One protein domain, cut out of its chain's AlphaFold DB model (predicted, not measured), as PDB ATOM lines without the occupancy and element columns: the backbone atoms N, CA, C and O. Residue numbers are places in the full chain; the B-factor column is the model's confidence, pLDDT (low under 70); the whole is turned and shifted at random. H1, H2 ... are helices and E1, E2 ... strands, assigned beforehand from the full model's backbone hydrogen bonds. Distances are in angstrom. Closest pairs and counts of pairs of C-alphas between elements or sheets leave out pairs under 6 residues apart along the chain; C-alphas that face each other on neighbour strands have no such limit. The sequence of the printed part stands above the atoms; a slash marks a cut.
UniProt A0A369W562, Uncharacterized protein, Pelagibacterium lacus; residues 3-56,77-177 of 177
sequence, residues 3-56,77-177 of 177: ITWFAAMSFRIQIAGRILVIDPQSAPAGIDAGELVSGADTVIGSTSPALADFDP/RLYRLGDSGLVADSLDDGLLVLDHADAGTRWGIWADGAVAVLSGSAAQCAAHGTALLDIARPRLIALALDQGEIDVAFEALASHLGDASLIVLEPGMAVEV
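Overview. This is residues 3 to 56 and 77 to 177 of the 177 residues of an uncharacterized protein of Pelagibacterium lacus (UniProt A0A369W562). Two sheets stand partly face to face as a sandwich, their strands nearly aligned; H2 and H3 pack on the E8 to E10 part of the larger sheet, on its face away from the other sheet, and short H1 grazes the smaller sheet. The smaller sheet runs E4, E3, E2, E1, E11, the larger E5, E6, E7, E8, E9, E10; both are mixed. The printed part has 155 residues, with three named helices and eleven named strands in the order E1 E2 E3 H1 E4 E5 E6 E7 E8 H2 E9 H3 E10 E11, and its class is mixed. It is compact, with a radius of gyration of the C-alphas of 14.3 A and spans of 40 by 34 by 26 A.

Along the chain. Find C-alpha 3 at (101.427, 114.957, 143.167), where E1, residues 3 to 7, begins; E2, residues 10 to 15, and E3, residues 18 to 22, follow. Next come H1, residues 33 to 37, and E4, residues 42 to 44. After the cut look for E5, residues 77 to 81, E6, residues 85 to 90, and E7, residues 94 to 100, 19.4 A from first to last C-alpha. E8, residues 115 to 119, precedes H2, residues 122 to 135, which starts at C-alpha 122 (93.109, 99.661, 152.963) and is 20.4 A long. Then come E9, residues 140 to 144, H3, residues 150 to 158, E10, residues 165 to 168, and E11, residues 174 to 176.

Arrangement. Start at E1 E2 E3, a meander, each strand the antiparallel neighbour of the one before; N 13 and O 20 are 2.8 A apart. E11 is antiparallel to E1, with N 3 and O 175 at 2.8 A. E3, H1, E4 is a strand-helix-strand unit, two parallel neighbours with a helix between, as are E8, H2, E9 and E9, H3, E10; each crossover is right-handed. E5 E6 E7 is another meander, with N 88 and O 96 at 2.8 A. E7 and E8 are parallel, with N 97 and O 115 at 2.8 A. The sandwich, two sheets face to face, has their best planes 7 degrees apart; Trp 5 and Ala 144 have the closest C-alphas of E1 and E9, 6.8 A. H2 and H3 touch at Ala 122 and Ala 153, closest C-alphas 4.7 A. Every O i to N i+4 pair is within hydrogen-bond range in H1 and H3, and 9 of 10 in H2.

Size, cuts and confidence. The C-alphas of Gly 34 and Ser 159, 40.4 A, are the two farthest apart. Residues 57 to 76 are not printed; C-alphas 56 and 77 are 14.3 A apart. The link E7 to E8 is long. No printed residue is under 70 in pLDDT.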
ATOM      1  N   ILE A   3     100.956 116.190 142.518       98.00
ATOM      2  CA  ILE A   3     101.427 114.957 143.167       98.00
ATOM      3  C   ILE A   3     101.452 113.817 142.147       98.00
ATOM      4  O   ILE A   3     100.481 113.594 141.427       98.00
ATOM      5  N   THR A   4     102.557 113.080 142.102       97.69
ATOM      6  CA  THR A   4     102.669 111.790 141.415       97.69
ATOM      7  C   THR A   4     103.152 110.753 142.414       97.69
ATOM      8  O   THR A   4     104.209 110.922 143.025       97.69
ATOM      9  N   TRP A   5     102.383 109.683 142.571       97.06
ATOM     10  CA  TRP A   5     102.737 108.525 143.384       97.06
ATOM     11  C   TRP A   5     103.184 107.377 142.483       97.06
ATOM     12  O   TRP A   5     102.648 107.234 141.389       97.06
ATOM     13  N   PHE A   6     104.155 106.571 142.913       95.06
ATOM     14  CA  PHE A   6     104.648 105.435 142.123       95.06
ATOM     15  C   PHE A   6     104.421 104.087 142.808       95.06
ATOM     16  O   PHE A   6     104.025 103.142 142.139       95.06
ATOM     17  N   ALA A   7     104.690 104.003 144.110       92.00
ATOM     18  CA  ALA A   7     104.376 102.894 145.016       92.00
ATOM     19  C   ALA A   7     104.897 103.266 146.412       92.00
ATOM     20  O   ALA A   7     105.838 104.057 146.510       92.00
ATOM     21  N   ALA A   8     104.351 102.673 147.479       88.06
ATOM     22  CA  ALA A   8     104.812 102.900 148.857       88.06
ATOM     23  C   ALA A   8     105.008 104.408 149.155       88.06
ATOM     24  O   ALA A   8     104.106 105.196 148.879       88.06
ATOM     25  N   MET A   9     106.187 104.810 149.645       91.38
ATOM     26  CA  MET A   9     106.566 106.211 149.883       91.38
ATOM     27  C   MET A   9     107.319 106.879 148.718       91.38
ATOM     28  O   MET A   9     107.872 107.967 148.871       91.38
ATOM     29  N   SER A  10     107.314 106.273 147.527       95.31
ATOM     30  CA  SER A  10     107.936 106.856 146.338       95.31
ATOM     31  C   SER A  10     107.014 107.892 145.694       95.31
ATOM     32  O   SER A  10     106.029 107.544 145.031       95.31
ATOM     33  N   PHE A  11     107.367 109.172 145.832       97.12
ATOM     34  CA  PHE A  11     106.602 110.301 145.295       97.12
ATOM     35  C   PHE A  11     107.473 111.274 144.507       97.12
ATOM     36  O   PHE A  11     108.643 111.497 144.819       97.12
ATOM     37  N   ARG A  12     106.852 111.940 143.532       97.69
ATOM     38  CA  ARG A  12     107.363 113.162 142.906       97.69
ATOM     39  C   ARG A  12     106.311 114.254 143.029       97.69
ATOM     40  O   ARG A  12     105.191 114.095 142.549       97.69
ATOM     41  N   ILE A  13     106.666 115.353 143.680       97.88
ATOM     42  CA  ILE A  13     105.724 116.385 144.115       97.88
ATOM     43  C   ILE A  13     106.227 117.756 143.682       97.88
ATOM     44  O   ILE A  13     107.379 118.105 143.919       97.88
ATOM     45  N   GLN A  14     105.356 118.543 143.058       97.00
ATOM     46  CA  GLN A  14     105.590 119.956 142.784       97.00
ATOM     47  C   GLN A  14     104.833 120.801 143.807       97.00
ATOM     48  O   GLN A  14     103.598 120.809 143.820       97.00
ATOM     49  N   ILE A  15     105.581 121.501 144.653       94.88
ATOM     50  CA  ILE A  15     105.065 122.326 145.749       94.88
ATOM     51  C   ILE A  15     105.977 123.539 145.943       94.88
ATOM     52  O   ILE A  15     107.198 123.420 145.839       94.88
ATOM     53  N   ALA A  16     105.403 124.718 146.186       91.56
ATOM     54  CA  ALA A  16     106.139 125.975 146.356       91.56
ATOM     55  C   ALA A  16     107.109 126.295 145.195       91.56
ATOM     56  O   ALA A  16     108.204 126.817 145.408       91.56
ATOM     57  N   GLY A  17     106.746 125.917 143.963       90.75
ATOM     58  CA  GLY A  17     107.599 126.078 142.779       90.75
ATOM     59  C   GLY A  17     108.828 125.160 142.729       90.75
ATOM     60  O   GLY A  17     109.681 125.366 141.871       90.75
ATOM     61  N   ARG A  18     108.923 124.162 143.618       93.56
ATOM     62  CA  ARG A  18     110.021 123.188 143.699       93.56
ATOM     63  C   ARG A  18     109.546 121.780 143.358       93.56
ATOM     64  O   ARG A  18     108.392 121.438 143.606       93.56
ATOM     65  N   ILE A  19     110.449 120.954 142.843       96.44
ATOM     66  CA  ILE A  19     110.261 119.518 142.627       96.44
ATOM     67  C   ILE A  19     110.920 118.752 143.780       96.44
ATOM     68  O   ILE A  19     112.146 118.697 143.894       96.44
ATOM     69  N   LEU A  20     110.087 118.129 144.607       96.81
ATOM     70  CA  LEU A  20     110.470 117.211 145.671       96.81
ATOM     71  C   LEU A  20     110.329 115.765 145.187       96.81
ATOM     72  O   LEU A  20     109.289 115.386 144.651       96.81
ATOM     73  N   VAL A  21     111.355 114.947 145.409       97.62
ATOM     74  CA  VAL A  21     111.323 113.500 145.172       97.62
ATOM     75  C   VAL A  21     111.599 112.772 146.478       97.62
ATOM     76  O   VAL A  21     112.577 113.067 147.168       97.62
ATOM     77  N   ILE A  22     110.725 111.829 146.812       96.56
ATOM     78  CA  ILE A  22     110.734 111.100 148.081       96.56
ATOM     79  C   ILE A  22     110.950 109.628 147.782       96.56
ATOM     80  O   ILE A  22     110.324 109.105 146.863       96.56
ATOM     81  N   ASP A  23     111.870 109.006 148.520       94.75
ATOM     82  CA  ASP A  23     112.213 107.580 148.437       94.75
ATOM     83  C   ASP A  23     112.299 107.032 146.994       94.75
ATOM     84  O   ASP A  23     111.695 106.007 146.677       94.75
ATOM     85  N   PRO A  24     113.085 107.653 146.086       94.44
ATOM     86  CA  PRO A  24     113.132 107.234 144.679       94.44
ATOM     87  C   PRO A  24     113.657 105.805 144.491       94.44
ATOM     88  O   PRO A  24     113.406 105.181 143.466       94.44
ATOM     89  N   GLN A  25     114.399 105.281 145.472       91.81
ATOM     90  CA  GLN A  25     114.914 103.909 145.459       91.81
ATOM     91  C   GLN A  25     113.836 102.864 145.791       91.81
ATOM     92  O   GLN A  25     114.055 101.676 145.571       91.81
ATOM     93  N   SER A  26     112.682 103.296 146.304       89.25
ATOM     94  CA  SER A  26     111.519 102.448 146.583       89.25
ATOM     95  C   SER A  26     110.546 102.373 145.404       89.25
ATOM     96  O   SER A  26     109.500 101.735 145.519       89.25
ATOM     97  N   ALA A  27     110.866 103.017 144.277       88.88
ATOM     98  CA  ALA A  27     110.057 102.953 143.070       88.88
ATOM     99  C   ALA A  27     109.932 101.501 142.556       88.88
ATOM    100  O   ALA A  27     110.882 100.717 142.659       88.88
ATOM    101  N   PRO A  28     108.769 101.119 142.000       90.00
ATOM    102  CA  PRO A  28     108.542  99.758 141.539       90.00
ATOM    103  C   PRO A  28     109.392  99.429 140.305       90.00
ATOM    104  O   PRO A  28     109.836 100.308 139.562       90.00
ATOM    105  N   ALA A  29     109.580  98.131 140.050       85.50
ATOM    106  CA  ALA A  29     110.299  97.662 138.871       85.50
ATOM    107  C   ALA A  29     109.661  98.215 137.582       85.50
ATOM    108  O   ALA A  29     108.458  98.081 137.369       85.50
ATOM    109  N   GLY A  30     110.481  98.821 136.719       87.38
ATOM    110  CA  GLY A  30     110.028  99.497 135.497       87.38
ATOM    111  C   GLY A  30     109.972 101.023 135.601       87.38
ATOM    112  O   GLY A  30     109.837 101.676 134.572       87.38
ATOM    113  N   ILE A  31     110.139 101.589 136.800       90.94
ATOM    114  CA  ILE A  31     110.361 103.022 137.007       90.94
ATOM    115  C   ILE A  31     111.849 103.250 137.298       90.94
ATOM    116  O   ILE A  31     112.388 102.706 138.261       90.94
ATOM    117  N   ASP A  32     112.523 104.041 136.463       90.88
ATOM    118  CA  ASP A  32     113.937 104.376 136.662       90.88
ATOM    119  C   ASP A  32     114.079 105.486 137.717       90.88
ATOM    120  O   ASP A  32     113.626 106.618 137.534       90.88
ATOM    121  N   ALA A  33     114.745 105.172 138.832       90.88
ATOM    122  CA  ALA A  33     115.005 106.129 139.904       90.88
ATOM    123  C   ALA A  33     115.819 107.351 139.431       90.88
ATOM    124  O   ALA A  33     115.633 108.451 139.949       90.88
ATOM    125  N   GLY A  34     116.703 107.179 138.444       90.44
ATOM    126  CA  GLY A  34     117.459 108.250 137.799       90.44
ATOM    127  C   GLY A  34     116.565 109.213 137.018       90.44
ATOM    128  O   GLY A  34     116.773 110.425 137.068       90.44
ATOM    129  N   GLU A  35     115.531 108.699 136.350       88.94
ATOM    130  CA  GLU A  35     114.523 109.538 135.695       88.94
ATOM    131  C   GLU A  35     113.663 110.284 136.719       88.94
ATOM    132  O   GLU A  35     113.394 111.472 136.534       88.94
ATOM    133  N   LEU A  36     113.293 109.638 137.832       91.94
ATOM    134  CA  LEU A  36     112.506 110.271 138.897       91.94
ATOM    135  C   LEU A  36     113.198 111.499 139.491       91.94
ATOM    136  O   LEU A  36     112.554 112.534 139.676       91.94
ATOM    137  N   VAL A  37     114.500 111.391 139.780       96.38
ATOM    138  CA  VAL A  37     115.292 112.483 140.373       96.38
ATOM    139  C   VAL A  37     115.701 113.550 139.356       96.38
ATOM    140  O   VAL A  37     116.211 114.604 139.741       96.38
ATOM    141  N   SER A  38     115.482 113.311 138.062       94.06
ATOM    142  CA  SER A  38     115.832 114.268 137.018       94.06
ATOM    143  C   SER A  38     115.039 115.569 137.178       94.06
ATOM    144  O   SER A  38     113.803 115.592 137.199       94.06
ATOM    145  N   GLY A  39     115.776 116.674 137.319       94.12
ATOM    146  CA  GLY A  39     115.208 118.000 137.566       94.12
ATOM    147  C   GLY A  39     114.588 118.177 138.955       94.12
ATOM    148  O   GLY A  39     113.825 119.118 139.136       94.12
ATOM    149  N   ALA A  40     114.864 117.287 139.916       96.25
ATOM    150  CA  ALA A  40     114.447 117.476 141.299       96.25
ATOM    151  C   ALA A  40     115.300 118.552 141.986       96.25
ATOM    152  O   ALA A  40     116.528 118.502 141.938       96.25
ATOM    153  N   ASP A  41     114.646 119.489 142.670       95.94
ATOM    154  CA  ASP A  41     115.312 120.468 143.532       95.94
ATOM    155  C   ASP A  41     115.708 119.841 144.872       95.94
ATOM    156  O   ASP A  41     116.670 120.253 145.518       95.94
ATOM    157  N   THR A  42     114.942 118.850 145.332       95.31
ATOM    158  CA  THR A  42     115.197 118.141 146.587       95.31
ATOM    159  C   THR A  42     114.889 116.663 146.426       95.31
ATOM    160  O   THR A  42     113.812 116.287 145.969       95.31
ATOM    161  N   VAL A  43     115.837 115.825 146.843       96.50
ATOM    162  CA  VAL A  43     115.677 114.373 146.931       96.50
ATOM    163  C   VAL A  43     115.896 113.981 148.381       96.50
ATOM    164  O   VAL A  43     116.947 114.281 148.949       96.50
ATOM    165  N   ILE A  44     114.907 113.342 148.995       95.56
ATOM    166  CA  ILE A  44     114.951 112.999 150.414       95.56
ATOM    167  C   ILE A  44     114.371 111.607 150.646       95.56
ATOM    168  O   ILE A  44     113.474 111.174 149.930       95.56
ATOM    169  N   GLY A  45     114.895 110.900 151.642       92.25
ATOM    170  CA  GLY A  45     114.228 109.706 152.150       92.25
ATOM    171  C   GLY A  45     113.249 110.072 153.262       92.25
ATOM    172  O   GLY A  45     113.571 110.950 154.067       92.25
ATOM    173  N   SER A  46     112.099 109.403 153.352       84.31
ATOM    174  CA  SER A  46     111.120 109.640 154.435       84.31
ATOM    175  C   SER A  46     111.730 109.447 155.830       84.31
ATOM    176  O   SER A  46     111.411 110.178 156.764       84.31
ATOM    177  N   THR A  47     112.705 108.544 155.957       87.56
ATOM    178  CA  THR A  47     113.436 108.264 157.205       87.56
ATOM    179  C   THR A  47     114.775 109.008 157.314       87.56
ATOM    180  O   THR A  47     115.642 108.617 158.101       87.56
ATOM    181  N   SER A  48     115.013 110.029 156.488       90.50
ATOM    182  CA  SER A  48     116.299 110.728 156.451       90.50
ATOM    183  C   SER A  48     116.589 111.442 157.777       90.50
ATOM    184  O   SER A  48     115.779 112.260 158.211       90.50
ATOM    185  N   PRO A  49     117.776 111.250 158.388       88.50
ATOM    186  CA  PRO A  49     118.162 111.974 159.601       88.50
ATOM    187  C   PRO A  49     118.437 113.467 159.353       88.50
ATOM    188  O   PRO A  49     118.676 114.208 160.301       88.50
ATOM    189  N   ALA A  50     118.445 113.911 158.090       90.50
ATOM    190  CA  ALA A  50     118.568 115.325 157.739       90.50
ATOM    191  C   ALA A  50     117.257 116.106 157.947       90.50
ATOM    192  O   ALA A  50     117.281 117.336 157.960       90.50
ATOM    193  N   LEU A  51     116.125 115.409 158.087       93.69
ATOM    194  CA  LEU A  51     114.839 116.022 158.392       93.69
ATOM    195  C   LEU A  51     114.711 116.239 159.900       93.69
ATOM    196  O   LEU A  51     114.937 115.324 160.690       93.69
ATOM    197  N   ALA A  52     114.317 117.448 160.293       94.25
ATOM    198  CA  ALA A  52     113.898 117.704 161.664       94.25
ATOM    199  C   ALA A  52     112.554 117.017 161.935       94.25
ATOM    200  O   ALA A  52     111.712 116.927 161.039       94.25
ATOM    201  N   ASP A  53     112.341 116.578 163.172       95.00
ATOM    202  CA  ASP A  53     111.055 116.019 163.578       95.00
ATOM    203  C   ASP A  53     109.965 117.091 163.557       95.00
ATOM    204  O   ASP A  53     110.166 118.229 163.994       95.00
ATOM    205  N   PHE A  54     108.800 116.722 163.032       95.31
ATOM    206  CA  PHE A  54     107.606 117.541 163.111       95.31
ATOM    207  C   PHE A  54     107.059 117.473 164.535       95.31
ATOM    208  O   PHE A  54     106.629 116.413 164.990       95.31
ATOM    209  N   ASP A  55     107.063 118.610 165.223       93.06
ATOM    210  CA  ASP A  55     106.480 118.756 166.554       93.06
ATOM    211  C   ASP A  55     105.145 119.518 166.452       93.06
ATOM    212  O   ASP A  55     105.148 120.742 166.264       93.06
ATOM    213  N   PRO A  56     103.995 118.829 166.591       90.75
ATOM    214  CA  PRO A  56     102.677 119.457 166.545       90.75
ATOM    215  C   PRO A  56     102.431 120.508 167.634       90.75
ATOM    216  O   PRO A  56     101.604 121.403 167.447       90.75
ATOM    217  N   ARG A  77     109.323 124.165 153.856       93.81
ATOM    218  CA  ARG A  77     109.977 123.449 154.961       93.81
ATOM    219  C   ARG A  77     109.575 121.984 154.934       93.81
ATOM    220  O   ARG A  77     108.412 121.682 154.690       93.81
ATOM    221  N   LEU A  78     110.531 121.099 155.191       95.38
ATOM    222  CA  LEU A  78     110.310 119.658 155.238       95.38
ATOM    223  C   LEU A  78     110.603 119.143 156.643       95.38
ATOM    224  O   LEU A  78     111.613 119.513 157.244       95.38
ATOM    225  N   TYR A  79     109.738 118.265 157.129       96.00
ATOM    226  CA  TYR A  79     109.855 117.634 158.434       96.00
ATOM    227  C   TYR A  79     109.583 116.143 158.321       96.00
ATOM    228  O   TYR A  79     108.769 115.709 157.504       96.00
ATOM    229  N   ARG A  80     110.225 115.366 159.183       95.56
ATOM    230  CA  ARG A  80     109.883 113.964 159.388       95.56
ATOM    231  C   ARG A  80     108.642 113.878 160.272       95.56
ATOM    232  O   ARG A  80     108.579 114.540 161.306       95.56
ATOM    233  N   LEU A  81     107.670 113.065 159.878       94.25
ATOM    234  CA  LEU A  81     106.467 112.798 160.661       94.25
ATOM    235  C   LEU A  81     106.524 111.375 161.200       94.25
ATOM    236  O   LEU A  81     106.337 110.415 160.455       94.25
ATOM    237  N   GLY A  82     106.801 111.260 162.497       91.31
ATOM    238  CA  GLY A  82     106.976 109.963 163.141       91.31
ATOM    239  C   GLY A  82     108.044 109.115 162.444       91.31
ATOM    240  O   GLY A  82     109.111 109.626 162.099       91.31
ATOM    241  N   ASP A  83     107.771 107.829 162.242       89.50
ATOM    242  CA  ASP A  83     108.803 106.884 161.794       89.50
ATOM    243  C   ASP A  83     108.976 106.822 160.268       89.50
ATOM    244  O   ASP A  83     110.070 106.525 159.789       89.50
ATOM    245  N   SER A  84     107.920 107.098 159.499       88.81
ATOM    246  CA  SER A  84     107.902 106.900 158.037       88.81
ATOM    247  C   SER A  84     107.039 107.906 157.268       88.81
ATOM    248  O   SER A  84     106.791 107.726 156.077       88.81
ATOM    249  N   GLY A  85     106.592 108.979 157.921       94.25
ATOM    250  CA  GLY A  85     105.838 110.057 157.291       94.25
ATOM    251  C   GLY A  85     106.689 111.295 157.011       94.25
ATOM    252  O   GLY A  85     107.817 111.445 157.488       94.25
ATOM    253  N   LEU A  86     106.119 112.233 156.259       96.50
ATOM    254  CA  LEU A  86     106.748 113.511 155.935       96.50
ATOM    255  C   LEU A  86     105.714 114.639 155.942       96.50
ATOM    256  O   LEU A  86     104.605 114.479 155.439       96.50
ATOM    257  N   VAL A  87     106.096 115.802 156.468       96.81
ATOM    258  CA  VAL A  87     105.324 117.044 156.340       96.81
ATOM    259  C   VAL A  87     106.090 118.027 155.470       96.81
ATOM    260  O   VAL A  87     107.264 118.305 155.716       96.81
ATOM    261  N   ALA A  88     105.406 118.585 154.479       96.12
ATOM    262  CA  ALA A  88     105.868 119.700 153.675       96.12
ATOM    263  C   ALA A  88     104.994 120.930 153.969       96.12
ATOM    264  O   ALA A  88     103.791 120.925 153.723       96.12
ATOM    265  N   ASP A  89     105.607 121.979 154.515       95.25
ATOM    266  CA  ASP A  89     104.954 123.229 154.912       95.25
ATOM    267  C   ASP A  89     105.342 124.356 153.948       95.25
ATOM    268  O   ASP A  89     106.487 124.836 153.931       95.25
ATOM    269  N   SER A  90     104.373 124.762 153.129       91.94
ATOM    270  CA  SER A  90     104.483 125.860 152.177       91.94
ATOM    271  C   SER A  90     103.553 127.012 152.546       91.94
ATOM    272  O   SER A  90     102.400 126.810 152.920       91.94
ATOM    273  N   LEU A  91     104.032 128.245 152.352       85.94
ATOM    274  CA  LEU A  91     103.210 129.450 152.502       85.94
ATOM    275  C   LEU A  91     102.066 129.534 151.482       85.94
ATOM    276  O   LEU A  91     100.996 130.036 151.823       85.94
ATOM    277  N   ASP A  92     102.300 129.097 150.242       84.56
ATOM    278  CA  ASP A  92     101.336 129.253 149.146       84.56
ATOM    279  C   ASP A  92     100.444 128.013 148.978       84.56
ATOM    280  O   ASP A  92      99.246 128.155 148.741       84.56
ATOM    281  N   ASP A  93     100.998 126.806 149.129       89.00
ATOM    282  CA  ASP A  93     100.246 125.552 148.951       89.00
ATOM    283  C   ASP A  93      99.646 125.004 150.266       89.00
ATOM    284  O   ASP A  93      98.733 124.173 150.226       89.00
ATOM    285  N   GLY A  94     100.109 125.489 151.427       91.19
ATOM    286  CA  GLY A  94      99.714 125.013 152.754       91.19
ATOM    287  C   GLY A  94     100.505 123.786 153.220       91.19
ATOM    288  O   GLY A  94     101.636 123.552 152.790       91.19
ATOM    289  N   LEU A  95      99.902 123.009 154.128       95.88
ATOM    290  CA  LEU A  95     100.469 121.752 154.611       95.88
ATOM    291  C   LEU A  95     100.124 120.597 153.672       95.88
ATOM    292  O   LEU A  95      98.952 120.284 153.456       95.88
ATOM    293  N   LEU A  96     101.159 119.917 153.192       97.62
ATOM    294  CA  LEU A  96     101.073 118.579 152.627       97.62
ATOM    295  C   LEU A  96     101.606 117.583 153.659       97.62
ATOM    296  O   LEU A  96     102.734 117.713 154.134       97.62
ATOM    297  N   VAL A  97     100.809 116.566 153.966       97.88
ATOM    298  CA  VAL A  97     101.173 115.480 154.873       97.88
ATOM    299  C   VAL A  97     101.198 114.178 154.097       97.88
ATOM    300  O   VAL A  97     100.199 113.802 153.495       97.88
ATOM    301  N   LEU A  98     102.331 113.487 154.113       97.62
ATOM    302  CA  LEU A  98     102.464 112.131 153.601       97.62
ATOM    303  C   LEU A  98     102.515 111.194 154.800       97.62
ATOM    304  O   LEU A  98     103.520 111.138 155.509       97.62
ATOM    305  N   ASP A  99     101.407 110.512 155.043       96.38
ATOM    306  CA  ASP A  99     101.246 109.577 156.143       96.38
ATOM    307  C   ASP A  99     101.332 108.154 155.595       96.38
ATOM    308  O   ASP A  99     100.405 107.637 154.962       96.38
ATOM    309  N   HIS A 100     102.486 107.528 155.804       92.69
ATOM    310  CA  HIS A 100     102.582 106.086 155.673       92.69
ATOM    311  C   HIS A 100     101.977 105.443 156.915       92.69
ATOM    312  O   HIS A 100     102.197 105.923 158.022       92.69
ATOM    313  N   ALA A 101     101.230 104.354 156.758       81.00
ATOM    314  CA  ALA A 101     100.496 103.722 157.851       81.00
ATOM    315  C   ALA A 101     101.345 103.414 159.099       81.00
ATOM    316  O   ALA A 101     100.849 103.483 160.222       81.00
ATOM    317  N   ASP A 102     102.633 103.132 158.922       84.31
ATOM    318  CA  ASP A 102     103.548 102.834 160.025       84.31
ATOM    319  C   ASP A 102     104.249 104.086 160.585       84.31
ATOM    320  O   ASP A 102     105.161 103.981 161.400       84.31
ATOM    321  N   ALA A 103     103.847 105.294 160.180       84.50
ATOM    322  CA  ALA A 103     104.428 106.539 160.673       84.50
ATOM    323  C   ALA A 103     104.082 106.796 162.146       84.50
ATOM    324  O   ALA A 103     104.790 107.539 162.819       84.50
ATOM    325  N   GLY A 104     103.008 106.190 162.668       86.31
ATOM    326  CA  GLY A 104     102.548 106.436 164.037       86.31
ATOM    327  C   GLY A 104     101.993 107.851 164.232       86.31
ATOM    328  O   GLY A 104     102.038 108.390 165.343       86.31
ATOM    329  N   THR A 105     101.492 108.459 163.153       91.56
ATOM    330  CA  THR A 105     101.002 109.836 163.128       91.56
ATOM    331  C   THR A 105      99.909 110.062 164.161       91.56
ATOM    332  O   THR A 105      98.902 109.356 164.224       91.56
ATOM    333  N   ARG A 106     100.097 111.104 164.973       91.62
ATOM    334  CA  ARG A 106      99.087 111.595 165.911       91.62
ATOM    335  C   ARG A 106      98.472 112.865 165.349       91.62
ATOM    336  O   ARG A 106      99.048 113.949 165.460       91.62
ATOM    337  N   TRP A 107      97.309 112.710 164.729       94.50
ATOM    338  CA  TRP A 107      96.560 113.834 164.185       94.50
ATOM    339  C   TRP A 107      96.156 114.822 165.276       94.50
ATOM    340  O   TRP A 107      95.911 114.468 166.429       94.50
ATOM    341  N   GLY A 108      96.082 116.084 164.884       94.44
ATOM    342  CA  GLY A 108      95.575 117.167 165.705       94.44
ATOM    343  C   GLY A 108      95.098 118.305 164.816       94.44
ATOM    344  O   GLY A 108      95.215 118.241 163.595       94.44
ATOM    345  N   ILE A 109      94.613 119.375 165.446       93.38
ATOM    346  CA  ILE A 109      94.056 120.557 164.760       93.38
ATOM    347  C   ILE A 109      95.066 121.199 163.787       93.38
ATOM    348  O   ILE A 109      94.688 121.892 162.852       93.38
ATOM    349  N   TRP A 110      96.364 120.937 163.956       95.38
ATOM    350  CA  TRP A 110      97.400 121.362 163.014       95.38
ATOM    351  C   TRP A 110      97.171 120.859 161.576       95.38
ATOM    352  O   TRP A 110      97.662 121.488 160.647       95.38
ATOM    353  N   ALA A 111      96.426 119.765 161.389       96.19
ATOM    354  CA  ALA A 111      96.091 119.210 160.080       96.19
ATOM    355  C   ALA A 111      94.867 119.880 159.416       96.19
ATOM    356  O   ALA A 111      94.461 119.481 158.322       96.19
ATOM    357  N   ASP A 112      94.269 120.898 160.044       95.31
ATOM    358  CA  ASP A 112      93.188 121.673 159.433       95.31
ATOM    359  C   ASP A 112      93.642 122.323 158.119       95.31
ATOM    360  O   ASP A 112      94.687 122.972 158.033       95.31
ATOM    361  N   GLY A 113      92.836 122.148 157.073       95.31
ATOM    362  CA  GLY A 113      93.116 122.634 155.726       95.31
ATOM    363  C   GLY A 113      94.256 121.910 155.004       95.31
ATOM    364  O   GLY A 113      94.561 122.281 153.869       95.31
ATOM    365  N   ALA A 114      94.868 120.888 155.612       96.94
ATOM    366  CA  ALA A 114      95.961 120.146 155.001       96.94
ATOM    367  C   ALA A 114      95.487 119.296 153.812       96.94
ATOM    368  O   ALA A 114      94.324 118.886 153.722       96.94
ATOM    369  N   VAL A 115      96.424 119.003 152.914       98.19
ATOM    370  CA  VAL A 115      96.320 117.886 151.975       98.19
ATOM    371  C   VAL A 115      97.015 116.690 152.613       98.19
ATOM    372  O   VAL A 115      98.218 116.744 152.857       98.19
ATOM    373  N   ALA A 116      96.275 115.621 152.888       98.00
ATOM    374  CA  ALA A 116      96.814 114.390 153.452       98.00
ATOM    375  C   ALA A 116      96.870 113.299 152.378       98.00
ATOM    376  O   ALA A 116      95.862 112.989 151.751       98.00
ATOM    377  N   VAL A 117      98.037 112.699 152.174       98.25
ATOM    378  CA  VAL A 117      98.210 111.496 151.362       98.25
ATOM    379  C   VAL A 117      98.383 110.322 152.313       98.25
ATOM    380  O   VAL A 117      99.325 110.317 153.105       98.25
ATOM    381  N   LEU A 118      97.483 109.346 152.241       97.56
ATOM    382  CA  LEU A 118      97.515 108.146 153.072       97.56
ATOM    383  C   LEU A 118      98.004 106.968 152.230       97.56
ATOM    384  O   LEU A 118      97.451 106.708 151.158       97.56
ATOM    385  N   SER A 119      99.018 106.255 152.715       95.50
ATOM    386  CA  SER A 119      99.554 105.046 152.072       95.50
ATOM    387  C   SER A 119      99.696 103.897 153.072       95.50
ATOM    388  O   SER A 119      99.905 104.130 154.262       95.50
ATOM    389  N   GLY A 120      99.598 102.655 152.602       93.12
ATOM    390  CA  GLY A 120      99.574 101.452 153.440       93.12
ATOM    391  C   GLY A 120      98.520 100.467 152.942       93.12
ATOM    392  O   GLY A 120      98.197 100.481 151.761       93.12
ATOM    393  N   SER A 121      97.978  99.632 153.829       94.06
ATOM    394  CA  SER A 121      96.812  98.795 153.506       94.06
ATOM    395  C   SER A 121      95.499  99.580 153.568       94.06
ATOM    396  O   SER A 121      95.404 100.609 154.249       94.06
ATOM    397  N   ALA A 122      94.439  99.044 152.954       95.75
ATOM    398  CA  ALA A 122      93.109  99.661 152.963       95.75
ATOM    399  C   ALA A 122      92.617  99.966 154.388       95.75
ATOM    400  O   ALA A 122      92.108 101.049 154.673       95.75
ATOM    401  N   ALA A 123      92.793  98.999 155.295       95.12
ATOM    402  CA  ALA A 123      92.343  99.100 156.679       95.12
ATOM    403  C   ALA A 123      93.114 100.175 157.459       95.12
ATOM    404  O   ALA A 123      92.517 100.905 158.249       95.12
ATOM    405  N   GLN A 124      94.423 100.293 157.221       95.00
ATOM    406  CA  GLN A 124      95.245 101.324 157.852       95.00
ATOM    407  C   GLN A 124      94.862 102.718 157.348       95.00
ATOM    408  O   GLN A 124      94.617 103.608 158.160       95.00
ATOM    409  N   CYS A 125      94.727 102.900 156.031       95.88
ATOM    410  CA  CYS A 125      94.317 104.185 155.466       95.88
ATOM    411  C   CYS A 125      92.908 104.592 155.913       95.88
ATOM    412  O   CYS A 125      92.695 105.757 156.242       95.88
ATOM    413  N   ALA A 126      91.968 103.648 156.002       95.81
ATOM    414  CA  ALA A 126      90.646 103.912 156.561       95.81
ATOM    415  C   ALA A 126      90.735 104.372 158.025       95.81
ATOM    416  O   ALA A 126      90.187 105.413 158.374       95.81
ATOM    417  N   ALA A 127      91.477 103.654 158.873       95.25
ATOM    418  CA  ALA A 127      91.631 104.016 160.282       95.25
ATOM    419  C   ALA A 127      92.286 105.397 160.464       95.25
ATOM    420  O   ALA A 127      91.806 106.216 161.249       95.25
ATOM    421  N   HIS A 128      93.356 105.674 159.721       95.81
ATOM    422  CA  HIS A 128      94.085 106.939 159.803       95.81
ATOM    423  C   HIS A 128      93.269 108.106 159.246       95.81
ATOM    424  O   HIS A 128      93.248 109.178 159.851       95.81
ATOM    425  N   GLY A 129      92.560 107.898 158.134       96.44
ATOM    426  CA  GLY A 129      91.682 108.906 157.549       96.44
ATOM    427  C   GLY A 129      90.495 109.234 158.452       96.44
ATOM    428  O   GLY A 129      90.201 110.410 158.649       96.44
ATOM    429  N   THR A 130      89.859 108.237 159.076       95.94
ATOM    430  CA  THR A 130      88.802 108.476 160.073       95.94
ATOM    431  C   THR A 130      89.346 109.247 161.274       95.94
ATOM    432  O   THR A 130      88.763 110.257 161.652       95.94
ATOM    433  N   ALA A 131      90.500 108.848 161.822       95.56
ATOM    434  CA  ALA A 131      91.119 109.555 162.945       95.56
ATOM    435  C   ALA A 131      91.452 111.023 162.615       95.56
ATOM    436  O   ALA A 131      91.305 111.898 163.470       95.56
ATOM    437  N   LEU A 132      91.877 111.305 161.380       96.50
ATOM    438  CA  LEU A 132      92.078 112.668 160.890       96.50
ATOM    439  C   LEU A 132      90.753 113.447 160.831       96.50
ATOM    440  O   LEU A 132      90.678 114.559 161.350       96.50
ATOM    441  N   LEU A 133      89.710 112.871 160.228       96.88
ATOM    442  CA  LEU A 133      88.401 113.517 160.048       96.88
ATOM    443  C   LEU A 133      87.664 113.760 161.376       96.88
ATOM    444  O   LEU A 133      86.910 114.730 161.502       96.88
ATOM    445  N   ASP A 134      87.918 112.934 162.390       95.50
ATOM    446  CA  ASP A 134      87.352 113.106 163.730       95.50
ATOM    447  C   ASP A 134      87.893 114.357 164.441       95.50
ATOM    448  O   ASP A 134      87.168 114.988 165.217       95.50
ATOM    449  N   ILE A 135      89.149 114.743 164.179       95.88
ATOM    450  CA  ILE A 135      89.849 115.787 164.947       95.88
ATOM    451  C   ILE A 135      90.163 117.059 164.153       95.88
ATOM    452  O   ILE A 135      90.390 118.106 164.759       95.88
ATOM    453  N   ALA A 136      90.180 116.972 162.823       96.00
ATOM    454  CA  ALA A 136      90.559 118.053 161.924       96.00
ATOM    455  C   ALA A 136      89.635 118.129 160.697       96.00
ATOM    456  O   ALA A 136      88.723 117.319 160.494       96.00
ATOM    457  N   ARG A 137      89.850 119.148 159.868       96.44
ATOM    458  CA  ARG A 137      89.139 119.393 158.609       96.44
ATOM    459  C   ARG A 137      90.145 119.508 157.461       96.44
ATOM    460  O   ARG A 137      90.476 120.628 157.068       96.44
ATOM    461  N   PRO A 138      90.679 118.389 156.938       97.31
ATOM    462  CA  PRO A 138      91.578 118.440 155.789       97.31
ATOM    463  C   PRO A 138      90.844 118.980 154.557       97.31
ATOM    464  O   PRO A 138      89.644 118.764 154.387       97.31
ATOM    465  N   ARG A 139      91.571 119.656 153.662       97.12
ATOM    466  CA  ARG A 139      91.021 120.083 152.365       97.12
ATOM    467  C   ARG A 139      90.835 118.887 151.433       97.12
ATOM    468  O   ARG A 139      89.874 118.829 150.667       97.12
ATOM    469  N   LEU A 140      91.776 117.949 151.489       98.25
ATOM    470  CA  LEU A 140      91.844 116.791 150.609       98.25
ATOM    471  C   LEU A 140      92.506 115.617 151.330       98.25
ATOM    472  O   LEU A 140      93.547 115.787 151.964       98.25
ATOM    473  N   ILE A 141      91.937 114.430 151.150       98.44
ATOM    474  CA  ILE A 141      92.579 113.147 151.421       98.44
ATOM    475  C   ILE A 141      92.836 112.455 150.077       98.44
ATOM    476  O   ILE A 141      91.926 112.301 149.262       98.44
ATOM    477  N   ALA A 142      94.074 112.044 149.832       98.25
ATOM    478  CA  ALA A 142      94.476 111.282 148.659       98.25
ATOM    479  C   ALA A 142      94.937 109.884 149.084       98.25
ATOM    480  O   ALA A 142      95.806 109.746 149.943       98.25
ATOM    481  N   LEU A 143      94.359 108.845 148.488       97.75
ATOM    482  CA  LEU A 143      94.710 107.456 148.771       97.75
ATOM    483  C   LEU A 143      95.790 106.975 147.799       97.75
ATOM    484  O   LEU A 143      95.583 106.979 146.587       97.75
ATOM    485  N   ALA A 144      96.928 106.555 148.342       96.69
ATOM    486  CA  ALA A 144      98.052 105.951 147.637       96.69
ATOM    487  C   ALA A 144      98.087 104.448 147.965       96.69
ATOM    488  O   ALA A 144      98.861 103.996 148.812       96.69
ATOM    489  N   LEU A 145      97.163 103.708 147.345       95.25
ATOM    490  CA  LEU A 145      96.848 102.307 147.632       95.25
ATOM    491  C   LEU A 145      96.978 101.439 146.381       95.25
ATOM    492  O   LEU A 145      96.756 101.907 145.262       95.25
ATOM    493  N   ASP A 146      97.258 100.153 146.579       90.25
ATOM    494  CA  ASP A 146      97.213  99.170 145.500       90.25
ATOM    495  C   ASP A 146      95.782  98.984 144.967       90.25
ATOM    496  O   ASP A 146      94.795  99.124 145.691       90.25
ATOM    497  N   GLN A 147      95.652  98.614 143.686       86.75
ATOM    498  CA  GLN A 147      94.364  98.622 142.978       86.75
ATOM    499  C   GLN A 147      93.268  97.777 143.653       86.75
ATOM    500  O   GLN A 147      92.094  98.134 143.602       86.75
ATOM    501  N   GLY A 148      93.640  96.668 144.300       90.88
ATOM    502  CA  GLY A 148      92.695  95.787 144.996       90.88
ATOM    503  C   GLY A 148      92.183  96.321 146.338       90.88
ATOM    504  O   GLY A 148      91.283  95.723 146.919       90.88
ATOM    505  N   GLU A 149      92.753  97.416 146.839       93.50
ATOM    506  CA  GLU A 149      92.481  97.971 148.168       93.50
ATOM    507  C   GLU A 149      91.695  99.289 148.131       93.50
ATOM    508  O   GLU A 149      91.148  99.712 149.152       93.50
ATOM    509  N   ILE A 150      91.599  99.911 146.952       94.44
ATOM    510  CA  ILE A 150      90.994 101.233 146.752       94.44
ATOM    511  C   ILE A 150      89.540 101.265 147.219       94.44
ATOM    512  O   ILE A 150      89.202 102.086 148.069       94.44
ATOM    513  N   ASP A 151      88.691 100.379 146.690       95.44
ATOM    514  CA  ASP A 151      87.244 100.424 146.941       95.44
ATOM    515  C   ASP A 151      86.936 100.300 148.440       95.44
ATOM    516  O   ASP A 151      86.125 101.049 148.979       95.44
ATOM    517  N   VAL A 152      87.666  99.427 149.142       94.50
ATOM    518  CA  VAL A 152      87.503  99.193 150.583       94.50
ATOM    519  C   VAL A 152      87.817 100.452 151.394       94.50
ATOM    520  O   VAL A 152      87.035 100.846 152.260       94.50
ATOM    521  N   ALA A 153      88.958 101.092 151.131       95.44
ATOM    522  CA  ALA A 153      89.349 102.301 151.852       95.44
ATOM    523  C   ALA A 153      88.461 103.497 151.484       95.44
ATOM    524  O   ALA A 153      88.092 104.293 152.352       95.44
ATOM    525  N   PHE A 154      88.098 103.612 150.206       96.00
ATOM    526  CA  PHE A 154      87.267 104.698 149.709       96.00
ATOM    527  C   PHE A 154      85.869 104.648 150.326       96.00
ATOM    528  O   PHE A 154      85.410 105.653 150.866       96.00
ATOM    529  N   GLU A 155      85.209 103.486 150.322       95.19
ATOM    530  CA  GLU A 155      83.885 103.311 150.933       95.19
ATOM    531  C   GLU A 155      83.895 103.614 152.439       95.19
ATOM    532  O   GLU A 155      82.978 104.268 152.946       95.19
ATOM    533  N   ALA A 156      84.948 103.199 153.151       95.38
ATOM    534  CA  ALA A 156      85.086 103.454 154.583       95.38
ATOM    535  C   ALA A 156      85.173 104.958 154.909       95.38
ATOM    536  O   ALA A 156      84.559 105.428 155.870       95.38
ATOM    537  N   LEU A 157      85.899 105.727 154.094       96.12
ATOM    538  CA  LEU A 157      86.112 107.158 154.322       96.12
ATOM    539  C   LEU A 157      84.998 108.035 153.750       96.12
ATOM    540  O   LEU A 157      84.677 109.057 154.352       96.12
ATOM    541  N   ALA A 158      84.378 107.641 152.636       93.56
ATOM    542  CA  ALA A 158      83.422 108.468 151.898       93.56
ATOM    543  C   ALA A 158      82.254 108.976 152.761       93.56
ATOM    544  O   ALA A 158      81.801 110.107 152.591       93.56
ATOM    545  N   SER A 159      81.790 108.171 153.720       88.12
ATOM    546  CA  SER A 159      80.696 108.545 154.630       88.12
ATOM    547  C   SER A 159      81.090 109.547 155.729       88.12
ATOM    548  O   SER A 159      80.207 110.113 156.371       88.12
ATOM    549  N   HIS A 160      82.388 109.809 155.915       91.69
ATOM    550  CA  HIS A 160      82.943 110.629 157.001       91.69
ATOM    551  C   HIS A 160      83.565 111.955 156.524       91.69
ATOM    552  O   HIS A 160      84.016 112.744 157.351       91.69
ATOM    553  N   LEU A 161      83.599 112.222 155.213       92.94
ATOM    554  CA  LEU A 161      84.397 113.309 154.627       92.94
ATOM    555  C   LEU A 161      84.003 114.722 155.076       92.94
ATOM    556  O   LEU A 161      84.856 115.608 155.121       92.94
ATOM    557  N   GLY A 162      82.731 114.958 155.403       89.12
ATOM    558  CA  GLY A 162      82.238 116.317 155.628       89.12
ATOM    559  C   GLY A 162      82.500 117.193 154.397       89.12
ATOM    560  O   GLY A 162      81.980 116.902 153.324       89.12
ATOM    561  N   ASP A 163      83.328 118.230 154.558       91.06
ATOM    562  CA  ASP A 163      83.736 119.142 153.478       91.06
ATOM    563  C   ASP A 163      85.057 118.736 152.788       91.06
ATOM    564  O   ASP A 163      85.486 119.386 151.832       91.06
ATOM    565  N   ALA A 164      85.730 117.683 153.265       97.00
ATOM    566  CA  ALA A 164      86.977 117.206 152.679       97.00
ATOM    567  C   ALA A 164      86.725 116.522 151.329       97.00
ATOM    568  O   ALA A 164      85.786 115.745 151.160       97.00
ATOM    569  N   SER A 165      87.608 116.757 150.360       97.31
ATOM    570  CA  SER A 165      87.628 115.958 149.131       97.31
ATOM    571  C   SER A 165      88.354 114.629 149.355       97.31
ATOM    572  O   SER A 165      89.279 114.557 150.165       97.31
ATOM    573  N   LEU A 166      87.975 113.593 148.607       98.06
ATOM    574  CA  LEU A 166      88.647 112.291 148.595       98.06
ATOM    575  C   LEU A 166      89.001 111.907 147.162       98.06
ATOM    576  O   LEU A 166      88.129 111.899 146.292       98.06
ATOM    577  N   ILE A 167      90.268 111.581 146.922       97.56
ATOM    578  CA  ILE A 167      90.758 111.109 145.622       97.56
ATOM    579  C   ILE A 167      91.615 109.860 145.788       97.56
ATOM    580  O   ILE A 167      92.094 109.546 146.877       97.56
ATOM    581  N   VAL A 168      91.862 109.188 144.671       97.19
ATOM    582  CA  VAL A 168      92.798 108.072 144.574       97.19
ATOM    583  C   VAL A 168      93.937 108.489 143.654       97.19
ATOM    584  O   VAL A 168      93.702 109.107 142.614       97.19
ATOM    585  N   LEU A 169      95.169 108.184 144.045       97.56
ATOM    586  CA  LEU A 169      96.343 108.389 143.208       97.56
ATOM    587  C   LEU A 169      96.587 107.124 142.391       97.56
ATOM    588  O   LEU A 169      96.859 106.065 142.949       97.56
ATOM    589  N   GLU A 170      96.516 107.234 141.068       94.56
ATOM    590  CA  GLU A 170      96.950 106.143 140.197       94.56
ATOM    591  C   GLU A 170      98.484 106.162 140.066       94.56
ATOM    592  O   GLU A 170      99.059 107.234 139.833       94.56
ATOM    593  N   PRO A 171      99.164 105.006 140.179       94.12
ATOM    594  CA  PRO A 171     100.611 104.926 140.013       94.12
ATOM    595  C   PRO A 171     101.097 105.553 138.698       94.12
ATOM    596  O   PRO A 171     100.635 105.209 137.611       94.12
ATOM    597  N   GLY A 172     102.049 106.479 138.790       93.94
ATOM    598  CA  GLY A 172     102.641 107.189 137.655       93.94
ATOM    599  C   GLY A 172     101.772 108.305 137.065       93.94
ATOM    600  O   GLY A 172     102.260 109.061 136.222       93.94
ATOM    601  N   MET A 173     100.524 108.470 137.514       95.50
ATOM    602  CA  MET A 173      99.664 109.564 137.074       95.50
ATOM    603  C   MET A 173      99.879 110.800 137.942       95.50
ATOM    604  O   MET A 173      99.877 110.749 139.171       95.50
ATOM    605  N   ALA A 174     100.063 111.944 137.291       96.44
ATOM    606  CA  ALA A 174     100.224 113.204 137.989       96.44
ATOM    607  C   ALA A 174      98.880 113.914 138.169       96.44
ATOM    608  O   ALA A 174      98.195 114.193 137.185       96.44
ATOM    609  N   VAL A 175      98.551 114.258 139.413       97.19
ATOM    610  CA  VAL A 175      97.284 114.884 139.801       97.19
ATOM    611  C   VAL A 175      97.543 116.271 140.379       97.19
ATOM    612  O   VAL A 175      98.468 116.461 141.168       97.19
ATOM    613  N   GLU A 176      96.743 117.247 139.961       96.25
ATOM    614  CA  GLU A 176      96.780 118.614 140.481       96.25
ATOM    615  C   GLU A 176      95.756 118.781 141.608       96.25
ATOM    616  O   GLU A 176      94.633 118.286 141.499       96.25
ATOM    617  N   VAL A 177      96.176 119.430 142.698       90.81
ATOM    618  CA  VAL A 177      95.443 119.518 143.975       90.81
ATOM    619  C   VAL A 177      95.594 120.874 144.661       90.81
ATOM    620  O   VAL A 177      96.610 121.578 144.417       90.81
TER     621      VAL A 177